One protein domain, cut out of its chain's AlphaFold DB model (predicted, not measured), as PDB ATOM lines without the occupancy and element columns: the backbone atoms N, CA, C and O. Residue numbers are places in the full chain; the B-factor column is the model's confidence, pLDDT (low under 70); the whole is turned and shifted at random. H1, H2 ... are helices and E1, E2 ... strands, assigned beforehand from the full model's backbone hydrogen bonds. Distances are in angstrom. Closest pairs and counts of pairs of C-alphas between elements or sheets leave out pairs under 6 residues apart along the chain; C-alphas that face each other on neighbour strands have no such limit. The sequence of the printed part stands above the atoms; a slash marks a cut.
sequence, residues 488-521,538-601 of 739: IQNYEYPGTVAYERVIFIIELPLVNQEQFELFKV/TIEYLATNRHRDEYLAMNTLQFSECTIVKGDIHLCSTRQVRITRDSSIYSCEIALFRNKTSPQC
ATOM      1  N   ILE A 488     130.437 242.553 187.304       48.66
ATOM      2  CA  ILE A 488     129.761 242.902 186.047       48.66
ATOM      3  C   ILE A 488     130.205 244.297 185.564       48.66
ATOM      4  O   ILE A 488     130.248 244.568 184.372       48.66
ATOM      5  N   GLN A 489     130.592 245.205 186.466       43.50
ATOM      6  CA  GLN A 489     131.072 246.524 186.054       43.50
ATOM      7  C   GLN A 489     132.474 246.503 185.428       43.50
ATOM      8  O   GLN A 489     132.783 247.442 184.702       43.50
ATOM      9  N   ASN A 490     133.287 245.468 185.647       43.62
ATOM     10  CA  ASN A 490     134.691 245.451 185.215       43.62
ATOM     11  C   ASN A 490     135.017 244.383 184.157       43.62
ATOM     12  O   ASN A 490     136.161 244.310 183.721       43.62
ATOM     13  N   TYR A 491     134.038 243.581 183.728       47.19
ATOM     14  CA  TYR A 491     134.240 242.567 182.692       47.19
ATOM     15  C   TYR A 491     134.092 243.151 181.279       47.19
ATOM     16  O   TYR A 491     133.113 243.833 180.970       47.19
ATOM     17  N   GLU A 492     135.064 242.865 180.411       44.44
ATOM     18  CA  GLU A 492     134.938 243.067 178.965       44.44
ATOM     19  C   GLU A 492     134.091 241.925 178.389       44.44
ATOM     20  O   GLU A 492     134.407 240.754 178.579       44.44
ATOM     21  N   TYR A 493     132.989 242.262 177.716       52.44
ATOM     22  CA  TYR A 493     132.088 241.274 177.123       52.44
ATOM     23  C   TYR A 493     132.477 241.033 175.664       52.44
ATOM     24  O   TYR A 493     132.271 241.932 174.841       52.44
ATOM     25  N   PRO A 494     133.020 239.856 175.310       42.97
ATOM     26  CA  PRO A 494     133.265 239.529 173.918       42.97
ATOM     27  C   PRO A 494     131.920 239.428 173.182       42.97
ATOM     28  O   PRO A 494     131.078 238.570 173.459       42.97
ATOM     29  N   GLY A 495     131.701 240.364 172.262       46.12
ATOM     30  CA  GLY A 495     130.567 240.365 171.348       46.12
ATOM     31  C   GLY A 495     131.001 239.849 169.984       46.12
ATOM     32  O   GLY A 495     132.027 240.280 169.460       46.12
ATOM     33  N   THR A 496     130.219 238.945 169.403       40.31
ATOM     34  CA  THR A 496     130.384 238.518 168.010       40.31
ATOM     35  C   THR A 496     129.142 238.884 167.209       40.31
ATOM     36  O   THR A 496     128.034 238.939 167.746       40.31
ATOM     37  N   VAL A 497     129.318 239.166 165.923       38.22
ATOM     38  CA  VAL A 497     128.214 239.485 165.015       38.22
ATOM     39  C   VAL A 497     128.074 238.329 164.042       38.22
ATOM     40  O   VAL A 497     128.992 238.043 163.276       38.22
ATOM     41  N   ALA A 498     126.931 237.655 164.086       32.91
ATOM     42  CA  ALA A 498     126.620 236.546 163.195       32.91
ATOM     43  C   ALA A 498     125.180 236.688 162.694       32.91
ATOM     44  O   ALA A 498     124.266 236.893 163.489       32.91
ATOM     45  N   TYR A 499     124.988 236.579 161.375       34.44
ATOM     46  CA  TYR A 499     123.674 236.583 160.714       34.44
ATOM     47  C   TYR A 499     122.746 237.729 161.171       34.44
ATOM     48  O   TYR A 499     121.642 237.484 161.650       34.44
ATOM     49  N   GLU A 500     123.218 238.978 161.063       37.00
ATOM     50  CA  GLU A 500     122.463 240.201 161.424       37.00
ATOM     51  C   GLU A 500     122.069 240.319 162.909       37.00
ATOM     52  O   GLU A 500     121.257 241.164 163.284       37.00
ATOM     53  N   ARG A 501     122.649 239.497 163.790       36.03
ATOM     54  CA  ARG A 501     122.436 239.572 165.239       36.03
ATOM     55  C   ARG A 501     123.758 239.804 165.954       36.03
ATOM     56  O   ARG A 501     124.772 239.179 165.643       36.03
ATOM     57  N   VAL A 502     123.730 240.695 166.945       41.47
ATOM     58  CA  VAL A 502     124.844 240.881 167.877       41.47
ATOM     59  C   VAL A 502     124.657 239.899 169.025       41.47
ATOM     60  O   VAL A 502     123.689 239.987 169.780       41.47
ATOM     61  N   ILE A 503     125.570 238.941 169.131       47.59
ATOM     62  CA  ILE A 503     125.572 237.913 170.165       47.59
ATOM     63  C   ILE A 503     126.614 238.317 171.201       47.59
ATOM     64  O   ILE A 503     127.815 238.328 170.927       47.59
ATOM     65  N   PHE A 504     126.151 238.648 172.402       50.19
ATOM     66  CA  PHE A 504     127.026 238.873 173.546       50.19
ATOM     67  C   PHE A 504     127.216 237.551 174.282       50.19
ATOM     68  O   PHE A 504     126.251 236.991 174.806       50.19
ATOM     69  N   ILE A 505     128.452 237.059 174.331       49.12
ATOM     70  CA  ILE A 505     128.796 235.919 175.177       49.12
ATOM     71  C   ILE A 505     129.207 236.494 176.527       49.12
ATOM     72  O   ILE A 505     130.304 237.020 176.706       49.12
ATOM     73  N   ILE A 506     128.269 236.462 177.468       54.16
ATOM     74  CA  ILE A 506     128.490 236.940 178.829       54.16
ATOM     75  C   ILE A 506     128.939 235.746 179.666       54.16
ATOM     76  O   ILE A 506     128.119 234.982 180.173       54.16
ATOM     77  N   GLU A 507     130.251 235.583 179.802       48.44
ATOM     78  CA  GLU A 507     130.826 234.602 180.717       48.44
ATOM     79  C   GLU A 507     130.796 235.165 182.138       48.44
ATOM     80  O   GLU A 507     131.553 236.068 182.499       48.44
ATOM     81  N   LEU A 508     129.876 234.654 182.953       56.25
ATOM     82  CA  LEU A 508     129.814 234.998 184.367       56.25
ATOM     83  C   LEU A 508     130.765 234.069 185.131       56.25
ATOM     84  O   LEU A 508     130.516 232.861 185.158       56.25
ATOM     85  N   PRO A 509     131.836 234.588 185.764       55.03
ATOM     86  CA  PRO A 509     132.710 233.746 186.560       55.03
ATOM     87  C   PRO A 509     131.912 233.160 187.723       55.03
ATOM     88  O   PRO A 509     131.286 233.883 188.505       55.03
ATOM     89  N   LEU A 510     131.943 231.837 187.848       59.00
ATOM     90  CA  LEU A 510     131.416 231.159 189.021       59.00
ATOM     91  C   LEU A 510     132.370 231.429 190.184       59.00
ATOM     92  O   LEU A 510     133.446 230.844 190.285       59.00
ATOM     93  N   VAL A 511     131.985 232.369 191.041       65.12
ATOM     94  CA  VAL A 511     132.743 232.703 192.246       65.12
ATOM     95  C   VAL A 511     132.402 231.677 193.319       65.12
ATOM     96  O   VAL A 511     131.238 231.529 193.698       65.12
ATOM     97  N   ASN A 512     133.418 230.970 193.812       65.88
ATOM     98  CA  ASN A 512     133.252 230.122 194.985       65.88
ATOM     99  C   ASN A 512     132.853 231.001 196.189       65.88
ATOM    100  O   ASN A 512     133.379 232.096 196.368       65.88
ATOM    101  N   GLN A 513     131.907 230.534 197.005       65.12
ATOM    102  CA  GLN A 513     131.430 231.264 198.184       65.12
ATOM    103  C   GLN A 513     132.462 231.311 199.316       65.12
ATOM    104  O   GLN A 513     132.316 232.102 200.250       65.12
ATOM    105  N   GLU A 514     133.489 230.467 199.256       72.25
ATOM    106  CA  GLU A 514     134.553 230.436 200.252       72.25
ATOM    107  C   GLU A 514     135.418 231.692 200.194       72.25
ATOM    108  O   GLU A 514     136.032 232.024 199.180       72.25
ATOM    109  N   GLN A 515     135.481 232.380 201.330       79.12
ATOM    110  CA  GLN A 515     136.266 233.589 201.499       79.12
ATOM    111  C   GLN A 515     137.564 233.279 202.222       79.12
ATOM    112  O   GLN A 515     137.560 232.583 203.241       79.12
ATOM    113  N   PHE A 516     138.644 233.867 201.718       83.19
ATOM    114  CA  PHE A 516     139.952 233.825 202.345       83.19
ATOM    115  C   PHE A 516     140.372 235.239 202.740       83.19
ATOM    116  O   PHE A 516     140.287 236.168 201.938       83.19
ATOM    117  N   GLU A 517     140.826 235.395 203.975       84.06
ATOM    118  CA  GLU A 517     141.474 236.613 204.452       84.06
ATOM    119  C   GLU A 517     142.949 236.551 204.072       84.06
ATOM    120  O   GLU A 517     143.624 235.579 204.415       84.06
ATOM    121  N   LEU A 518     143.438 237.563 203.353       83.38
ATOM    122  CA  LEU A 518     144.811 237.624 202.860       83.38
ATOM    123  C   LEU A 518     145.702 238.454 203.788       83.38
ATOM    124  O   LEU A 518     145.396 239.604 204.094       83.38
ATOM    125  N   PHE A 519     146.852 237.900 204.157       80.44
ATOM    126  CA  PHE A 519     147.834 238.536 205.026       80.44
ATOM    127  C   PHE A 519     149.190 238.620 204.332       80.44
ATOM    128  O   PHE A 519     149.693 237.627 203.810       80.44
ATOM    129  N   LYS A 520     149.818 239.798 204.371       78.69
ATOM    130  CA  LYS A 520     151.229 239.947 204.004       78.69
ATOM    131  C   LYS A 520     152.098 239.452 205.156       78.69
ATOM    132  O   LYS A 520     151.963 239.931 206.283       78.69
ATOM    133  N   VAL A 521     152.993 238.511 204.879       76.12
ATOM    134  CA  VAL A 521     153.857 237.903 205.894       76.12
ATOM    135  C   VAL A 521     155.153 238.702 205.980       76.12
ATOM    136  O   VAL A 521     155.927 238.762 205.029       76.12
ATOM    137  N   THR A 538     159.131 231.505 203.792       75.88
ATOM    138  CA  THR A 538     159.153 230.958 202.423       75.88
ATOM    139  C   THR A 538     158.015 231.485 201.551       75.88
ATOM    140  O   THR A 538     158.015 231.278 200.340       75.88
ATOM    141  N   ILE A 539     157.067 232.193 202.166       80.00
ATOM    142  CA  ILE A 539     155.883 232.776 201.536       80.00
ATOM    143  C   ILE A 539     155.845 234.289 201.764       80.00
ATOM    144  O   ILE A 539     156.253 234.774 202.820       80.00
ATOM    145  N   GLU A 540     155.342 235.029 200.776       80.12
ATOM    146  CA  GLU A 540     155.169 236.489 200.859       80.12
ATOM    147  C   GLU A 540     153.772 236.868 201.362       80.12
ATOM    148  O   GLU A 540     153.622 237.786 202.172       80.12
ATOM    149  N   TYR A 541     152.747 236.140 200.915       84.88
ATOM    150  CA  TYR A 541     151.369 236.319 201.347       84.88
ATOM    151  C   TYR A 541     150.741 234.973 201.709       84.88
ATOM    152  O   TYR A 541     150.946 233.966 201.024       84.88
ATOM    153  N   LEU A 542     149.944 234.981 202.772       87.06
ATOM    154  CA  LEU A 542     149.209 233.833 203.283       87.06
ATOM    155  C   LEU A 542     147.731 234.197 203.371       87.06
ATOM    156  O   LEU A 542     147.374 235.151 204.057       87.06
ATOM    157  N   ALA A 543     146.879 233.440 202.696       87.06
ATOM    158  CA  ALA A 543     145.435 233.545 202.808       87.06
ATOM    159  C   ALA A 543     144.879 232.373 203.618       87.06
ATOM    160  O   ALA A 543     145.369 231.252 203.494       87.06
ATOM    161  N   THR A 544     143.845 232.601 204.421       87.38
ATOM    162  CA  THR A 544     143.168 231.526 205.160       87.38
ATOM    163  C   THR A 544     141.665 231.724 205.186       87.38
ATOM    164  O   THR A 544     141.184 232.856 205.154       87.38
ATOM    165  N   ASN A 545     140.916 230.626 205.219       83.50
ATOM    166  CA  ASN A 545     139.469 230.690 205.322       83.50
ATOM    167  C   ASN A 545     139.022 231.120 206.733       83.50
ATOM    168  O   ASN A 545     139.792 231.133 207.697       83.50
ATOM    169  N   ARG A 546     137.731 231.433 206.886       80.44
ATOM    170  CA  ARG A 546     137.156 231.871 208.171       80.44
ATOM    171  C   ARG A 546     137.362 230.865 209.315       80.44
ATOM    172  O   ARG A 546     137.439 231.267 210.475       80.44
ATOM    173  N   HIS A 547     137.436 229.573 208.999       82.12
ATOM    174  CA  HIS A 547     137.618 228.495 209.974       82.12
ATOM    175  C   HIS A 547     139.095 228.223 210.317       82.12
ATOM    176  O   HIS A 547     139.372 227.494 211.271       82.12
ATOM    177  N   ARG A 548     140.042 228.864 209.614       81.94
ATOM    178  CA  ARG A 548     141.496 228.713 209.779       81.94
ATOM    179  C   ARG A 548     141.982 227.263 209.686       81.94
ATOM    180  O   ARG A 548     142.930 226.865 210.375       81.94
ATOM    181  N   ASP A 549     141.334 226.458 208.861       84.38
ATOM    182  CA  ASP A 549     141.693 225.065 208.584       84.38
ATOM    183  C   ASP A 549     142.207 224.851 207.154       84.38
ATOM    184  O   ASP A 549     142.936 223.882 206.919       84.38
ATOM    185  N   GLU A 550     141.946 225.804 206.256       86.62
ATOM    186  CA  GLU A 550     142.522 225.870 204.915       86.62
ATOM    187  C   GLU A 550     143.382 227.123 204.717       86.62
ATOM    188  O   GLU A 550     143.056 228.223 205.183       86.62
ATOM    189  N   TYR A 551     144.480 226.945 203.983       87.81
ATOM    190  CA  TYR A 551     145.501 227.954 203.736       87.81
ATOM    191  C   TYR A 551     145.897 227.991 202.259       87.81
ATOM    192  O   TYR A 551     145.940 226.962 201.581       87.81
ATOM    193  N   LEU A 552     146.221 229.188 201.776       88.50
ATOM    194  CA  LEU A 552     146.690 229.469 200.422       88.50
ATOM    195  C   LEU A 552     147.931 230.354 200.508       88.50
ATOM    196  O   LEU A 552     147.898 231.396 201.155       88.50
ATOM    197  N   ALA A 553     149.012 229.983 199.833       85.69
ATOM    198  CA  ALA A 553     150.178 230.851 199.694       85.69
ATOM    199  C   ALA A 553     150.150 231.559 198.336       85.69
ATOM    200  O   ALA A 553     149.773 230.955 197.329       85.69
ATOM    201  N   MET A 554     150.569 232.824 198.301       83.56
ATOM    202  CA  MET A 554     150.758 233.561 197.051       83.56
ATOM    203  C   MET A 554     151.981 234.478 197.101       83.56
ATOM    204  O   MET A 554     152.416 234.920 198.168       83.56
ATOM    205  N   ASN A 555     152.545 234.752 195.928       83.50
ATOM    206  CA  ASN A 555     153.601 235.745 195.742       83.50
ATOM    207  C   ASN A 555     153.043 237.064 195.183       83.50
ATOM    208  O   ASN A 555     151.874 237.158 194.798       83.50
ATOM    209  N   THR A 556     153.893 238.088 195.120       77.50
ATOM    210  CA  THR A 556     153.515 239.423 194.632       77.50
ATOM    211  C   THR A 556     152.940 239.410 193.206       77.50
ATOM    212  O   THR A 556     151.967 240.115 192.942       77.50
ATOM    213  N   LEU A 557     153.478 238.584 192.299       77.56
ATOM    214  CA  LEU A 557     152.977 238.477 190.923       77.56
ATOM    215  C   LEU A 557     151.558 237.888 190.894       77.56
ATOM    216  O   LEU A 557     150.664 238.468 190.287       77.56
ATOM    217  N   GLN A 558     151.327 236.795 191.620       79.38
ATOM    218  CA  GLN A 558     150.021 236.138 191.713       79.38
ATOM    219  C   GLN A 558     148.961 237.037 192.354       79.38
ATOM    220  O   GLN A 558     147.814 237.036 191.915       79.38
ATOM    221  N   PHE A 559     149.330 237.825 193.368       81.94
ATOM    222  CA  PHE A 559     148.414 238.804 193.953       81.94
ATOM    223  C   PHE A 559     148.080 239.932 192.964       81.94
ATOM    224  O   PHE A 559     146.930 240.364 192.889       81.94
ATOM    225  N   SER A 560     149.052 240.372 192.153       76.56
ATOM    226  CA  SER A 560     148.837 241.417 191.140       76.56
ATOM    227  C   SER A 560     147.892 241.003 190.002       76.56
ATOM    228  O   SER A 560     147.314 241.866 189.345       76.56
ATOM    229  N   GLU A 561     147.692 239.698 189.794       78.75
ATOM    230  CA  GLU A 561     146.728 239.150 188.831       78.75
ATOM    231  C   GLU A 561     145.282 239.134 189.368       78.75
ATOM    232  O   GLU A 561     144.343 238.892 188.605       78.75
ATOM    233  N   CYS A 562     145.065 239.385 190.665       79.25
ATOM    234  CA  CYS A 562     143.728 239.397 191.253       79.25
ATOM    235  C   CYS A 562     142.936 240.653 190.857       79.25
ATOM    236  O   CYS A 562     143.433 241.778 190.878       79.25
ATOM    237  N   THR A 563     141.649 240.475 190.564       75.44
ATOM    238  CA  THR A 563     140.752 241.570 190.176       75.44
ATOM    239  C   THR A 563     140.146 242.239 191.406       75.44
ATOM    240  O   THR A 563     139.534 241.577 192.242       75.44
ATOM    241  N   ILE A 564     140.269 243.561 191.507       72.44
ATOM    242  CA  ILE A 564     139.659 244.349 192.586       72.44
ATOM    243  C   ILE A 564     138.165 244.525 192.292       72.44
ATOM    244  O   ILE A 564     137.792 245.062 191.246       72.44
ATOM    245  N   VAL A 565     137.302 244.086 193.211       64.62
ATOM    246  CA  VAL A 565     135.840 244.195 193.064       64.62
ATOM    247  C   VAL A 565     135.308 245.440 193.754       64.62
ATOM    248  O   VAL A 565     134.574 246.220 193.149       64.62
ATOM    249  N   LYS A 566     135.642 245.620 195.037       57.78
ATOM    250  CA  LYS A 566     135.190 246.760 195.842       57.78
ATOM    251  C   LYS A 566     136.036 246.882 197.107       57.78
ATOM    252  O   LYS A 566     136.019 245.973 197.933       57.78
ATOM    253  N   GLY A 567     136.707 248.021 197.287       65.81
ATOM    254  CA  GLY A 567     137.614 248.223 198.423       65.81
ATOM    255  C   GLY A 567     138.700 247.141 198.450       65.81
ATOM    256  O   GLY A 567     139.355 246.931 197.437       65.81
ATOM    257  N   ASP A 568     138.797 246.422 199.570       63.94
ATOM    258  CA  ASP A 568     139.759 245.330 199.825       63.94
ATOM    259  C   ASP A 568     139.308 243.947 199.324       63.94
ATOM    260  O   ASP A 568     139.933 242.930 199.622       63.94
ATOM    261  N   ILE A 569     138.192 243.853 198.598       71.94
ATOM    262  CA  ILE A 569     137.719 242.560 198.094       71.94
ATOM    263  C   ILE A 569     138.395 242.266 196.756       71.94
ATOM    264  O   ILE A 569     138.075 242.882 195.734       71.94
ATOM    265  N   HIS A 570     139.290 241.279 196.774       78.19
ATOM    266  CA  HIS A 570     140.006 240.774 195.605       78.19
ATOM    267  C   HIS A 570     139.433 239.430 195.141       78.19
ATOM    268  O   HIS A 570     139.208 238.526 195.945       78.19
ATOM    269  N   LEU A 571     139.235 239.283 193.832       79.44
ATOM    270  CA  LEU A 571     138.945 238.006 193.185       79.44
ATOM    271  C   LEU A 571     140.205 237.462 192.541       79.44
ATOM    272  O   LEU A 571     140.716 238.020 191.570       79.44
ATOM    273  N   CYS A 572     140.683 236.351 193.077       78.44
ATOM    274  CA  CYS A 572     141.864 235.667 192.586       78.44
ATOM    275  C   CYS A 572     141.461 234.384 191.850       78.44
ATOM    276  O   CYS A 572     140.515 233.700 192.243       78.44
ATOM    277  N   SER A 573     142.182 234.049 190.777       74.56
ATOM    278  CA  SER A 573     141.996 232.779 190.063       74.56
ATOM    279  C   SER A 573     142.295 231.602 190.993       74.56
ATOM    280  O   SER A 573     143.289 231.664 191.704       74.56
ATOM    281  N   THR A 574     141.507 230.521 190.942       65.81
ATOM    282  CA  THR A 574     141.584 229.329 191.821       65.81
ATOM    283  C   THR A 574     142.811 228.434 191.590       65.81
ATOM    284  O   THR A 574     142.779 227.243 191.886       65.81
ATOM    285  N   ARG A 575     143.889 228.965 191.007       68.19
ATOM    286  CA  ARG A 575     145.097 228.202 190.652       68.19
ATOM    287  C   ARG A 575     145.996 227.904 191.857       68.19
ATOM    288  O   ARG A 575     146.967 227.167 191.704       68.19
ATOM    289  N   GLN A 576     145.723 228.479 193.030       71.62
ATOM    290  CA  GLN A 576     146.524 228.236 194.229       71.62
ATOM    291  C   GLN A 576     146.199 226.866 194.832       71.62
ATOM    292  O   GLN A 576     145.041 226.463 194.936       71.62
ATOM    293  N   VAL A 577     147.243 226.166 195.269       78.56
ATOM    294  CA  VAL A 577     147.108 224.890 195.973       78.56
ATOM    295  C   VAL A 577     146.519 225.148 197.358       78.56
ATOM    296  O   VAL A 577     147.079 225.923 198.135       78.56
ATOM    297  N   ARG A 578     145.400 224.484 197.665       82.38
ATOM    298  CA  ARG A 578     144.792 224.477 199.000       82.38
ATOM    299  C   ARG A 578     145.579 223.575 199.927       82.38
ATOM    300  O   ARG A 578     145.794 222.403 199.631       82.38
ATOM    301  N   ILE A 579     145.997 224.139 201.048       86.19
ATOM    302  CA  ILE A 579     146.812 223.461 202.045       86.19
ATOM    303  C   ILE A 579     145.983 223.329 203.313       86.19
ATOM    304  O   ILE A 579     145.475 224.316 203.843       86.19
ATOM    305  N   THR A 580     145.841 222.104 203.806       84.00
ATOM    306  CA  THR A 580     145.164 221.853 205.076       84.00
ATOM    307  C   THR A 580     146.093 222.158 206.244       84.00
ATOM    308  O   THR A 580     147.321 222.117 206.139       84.00
ATOM    309  N   ARG A 581     145.493 222.429 207.399       76.44
ATOM    310  CA  ARG A 581     146.188 222.778 208.647       76.44
ATOM    311  C   ARG A 581     147.272 221.793 209.124       76.44
ATOM    312  O   ARG A 581     148.074 222.181 209.968       76.44
ATOM    313  N   ASP A 582     147.237 220.545 208.653       77.44
ATOM    314  CA  ASP A 582     148.109 219.439 209.077       77.44
ATOM    315  C   ASP A 582     149.174 219.099 208.009       77.44
ATOM    316  O   ASP A 582     149.892 218.106 208.116       77.44
ATOM    317  N   SER A 583     149.287 219.925 206.964       77.88
ATOM    318  CA  SER A 583     150.271 219.754 205.897       77.88
ATOM    319  C   SER A 583     151.707 219.997 206.369       77.88
ATOM    320  O   SER A 583     151.984 220.853 207.212       77.88
ATOM    321  N   SER A 584     152.650 219.284 205.754       76.44
ATOM    322  CA  SER A 584     154.089 219.526 205.907       76.44
ATOM    323  C   SER A 584     154.573 220.776 205.159       76.44
ATOM    324  O   SER A 584     155.670 221.264 205.425       76.44
ATOM    325  N   ILE A 585     153.766 221.313 204.240       78.56
ATOM    326  CA  ILE A 585     154.096 222.477 203.410       78.56
ATOM    327  C   ILE A 585     153.702 223.759 204.161       78.56
ATOM    328  O   ILE A 585     152.559 223.894 204.587       78.56
ATOM    329  N   TYR A 586     154.647 224.695 204.326       82.50
ATOM    330  CA  TYR A 586     154.493 225.949 205.099       82.50
ATOM    331  C   TYR A 586     154.079 225.747 206.565       82.50
ATOM    332  O   TYR A 586     153.443 226.602 207.184       82.50
ATOM    333  N   SER A 587     154.450 224.603 207.142       81.25
ATOM    334  CA  SER A 587     154.074 224.222 208.506       81.25
ATOM    335  C   SER A 587     154.548 225.228 209.565       81.25
ATOM    336  O   SER A 587     153.908 225.363 210.605       81.25
ATOM    337  N   CYS A 588     155.652 225.947 209.320       82.62
ATOM    338  CA  CYS A 588     156.142 226.994 210.212       82.62
ATOM    339  C   CYS A 588     155.194 228.195 210.215       82.62
ATOM    340  O   CYS A 588     154.665 228.565 211.262       82.62
ATOM    341  N   GLU A 589     154.941 228.780 209.047       83.94
ATOM    342  CA  GLU A 589     154.107 229.967 208.894       83.94
ATOM    343  C   GLU A 589     152.657 229.691 209.310       83.94
ATOM    344  O   GLU A 589     152.065 230.507 210.013       83.94
ATOM    345  N   ILE A 590     152.111 228.518 208.971       83.88
ATOM    346  CA  ILE A 590     150.764 228.096 209.382       83.88
ATOM    347  C   ILE A 590     150.686 227.882 210.902       83.88
ATOM    348  O   ILE A 590     149.718 228.311 211.535       83.88
ATOM    349  N   ALA A 591     151.690 227.250 211.525       79.75
ATOM    350  CA  ALA A 591     151.708 227.067 212.977       79.75
ATOM    351  C   ALA A 591     151.780 228.411 213.711       79.75
ATOM    352  O   ALA A 591     150.974 228.654 214.613       79.75
ATOM    353  N   LEU A 592     152.668 229.308 213.274       76.88
ATOM    354  CA  LEU A 592     152.796 230.658 213.828       76.88
ATOM    355  C   LEU A 592     151.515 231.467 213.627       76.88
ATOM    356  O   LEU A 592     151.068 232.141 214.556       76.88
ATOM    357  N   PHE A 593     150.867 231.328 212.466       76.25
ATOM    358  CA  PHE A 593     149.584 231.969 212.193       76.25
ATOM    359  C   PHE A 593     148.497 231.551 213.198       76.25
ATOM    360  O   PHE A 593     147.635 232.340 213.591       76.25
ATOM    361  N   ARG A 594     148.566 230.300 213.662       75.75
ATOM    362  CA  ARG A 594     147.663 229.704 214.657       75.75
ATOM    363  C   ARG A 594     148.150 229.854 216.099       75.75
ATOM    364  O   ARG A 594     147.562 229.232 216.982       75.75
ATOM    365  N   ASN A 595     149.188 230.655 216.340       72.12
ATOM    366  CA  ASN A 595     149.791 230.846 217.659       72.12
ATOM    367  C   ASN A 595     150.332 229.540 218.281       72.12
ATOM    368  O   ASN A 595     150.178 229.286 219.474       72.12
ATOM    369  N   LYS A 596     150.927 228.675 217.453       72.25
ATOM    370  CA  LYS A 596     151.602 227.435 217.857       72.25
ATOM    371  C   LYS A 596     153.069 227.467 217.438       72.25
ATOM    372  O   LYS A 596     153.435 228.110 216.456       72.25
ATOM    373  N   THR A 597     153.909 226.734 218.158       68.62
ATOM    374  CA  THR A 597     155.298 226.491 217.765       68.62
ATOM    375  C   THR A 597     155.371 225.372 216.725       68.62
ATOM    376  O   THR A 597     154.563 224.443 216.731       68.62
ATOM    377  N   SER A 598     156.342 225.460 215.812       72.56
ATOM    378  CA  SER A 598     156.658 224.390 214.863       72.56
ATOM    379  C   SER A 598     158.159 224.106 214.885       72.56
ATOM    380  O   SER A 598     158.953 225.046 214.779       72.56
ATOM    381  N   PRO A 599     158.577 222.829 214.963       69.44
ATOM    382  CA  PRO A 599     159.990 222.459 214.924       69.44
ATOM    383  C   PRO A 599     160.629 222.700 213.547       69.44
ATOM    384  O   PRO A 599     161.847 222.643 213.419       69.44
ATOM    385  N   GLN A 600     159.823 222.964 212.513       72.19
ATOM    386  CA  GLN A 600     160.290 223.216 211.146       72.19
ATOM    387  C   GLN A 600     160.630 224.695 210.890       72.19
ATOM    388  O   GLN A 600     161.064 225.048 209.794       72.19
ATOM    389  N   CYS A 601     160.443 225.573 211.882       76.44
ATOM    390  CA  CYS A 601     160.808 226.978 211.758       76.44
ATOM    391  C   CYS A 601     162.328 227.174 211.745       76.44
ATOM    392  O   CYS A 601     163.041 226.759 212.658       76.44
TER     393      CYS A 601
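This is residues 488 to 521 and 538 to 601 of the 739 residues of the protein "DUF1758 domain-containing protein" of Eumeta variegata (UniProt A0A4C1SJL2). A small three-stranded sheet, E3 E4 E5, forms a head together with the small hairpin E6 and E7 near E3 and two short helices, H1 and H2, that only graze the sheet. From this head a thin arm reaches away to the hairpin E1 and E2; the arm makes the length, and its tip, residues 497 to 502, sticks out free. The printed part has 98 residues, in the order E1 E2 E3 E4 E5 H1 E6 E7 H2, and the three sheets are antiparallel. The class is mixed, helices and strands, though under half of the residues, 42 of 98, are in named elements. The whole is only just loose, close to extended, with a radius of gyration of the C-alphas of 18.4 A and spans of 68 by 22 by 20 A.

Find C-alpha 516 at (139.952, 233.825, 202.345); there E3, residues 516 to 520, begins and runs 12.9 A. E4, residues 541 to 545, runs 13.8 A, and E5, residues 550 to 554, runs 13.7 A. Next come H1, residues 556 to 560, 6.2 A, E6, residues 563 to 566, 9.5 A, and E7, residues 569 to 571, 6.8 A. H2, residues 587 to 593, runs 9.7 A and ends at C-alpha 593, (149.584, 231.969, 212.193). Go back to C-alpha 495 at (130.567, 240.365, 171.348) for E1, residues 495 to 498, 9.8 A; E2, residues 501 to 504, runs 9.5 A.

Start at the inner strand E4. Against E3 it is antiparallel at 157 degrees, with N 517 and O 544 2.8 A apart, within hydrogen-bond range. With E5 it makes a hairpin at 156 degrees, with N 543 and O 552 at 2.8 A. Residues 550 to 551 of E5 pair antiparallel with residues 579 to 580. H2 only grazes the sheet with residues 589 to 593; its closest C-alphas to E5 are those of Tyr 551 and Ile 590, 7.7 A apart. H1 only grazes it with residues 556 to 559. E3 and E7 are near each other, with 6 pairs of C-alphas within 10 A. In the hairpin E6 and E7, N 563 and O 571 are 2.8 A apart. In the hairpin E1 and E2, N 503 and O 496 are 2.8 A apart; both strands are apart from E3. In H1 and H2 every O i to N i+4 pair is within hydrogen-bond range.

The two C-alphas farthest apart are those of Glu 500 and Pro 599, 67.7 A. Residues 522 to 537 are not printed, and C-alphas 521 and 538 are 9.4 A apart across this cut. The links E2 to E3 and E7 to H2 are long. The mean pLDDT of the printed part is 70.2; look for values under 70 at residues 488 to 513, 565 to 568, 574 to 575, 597 and 599.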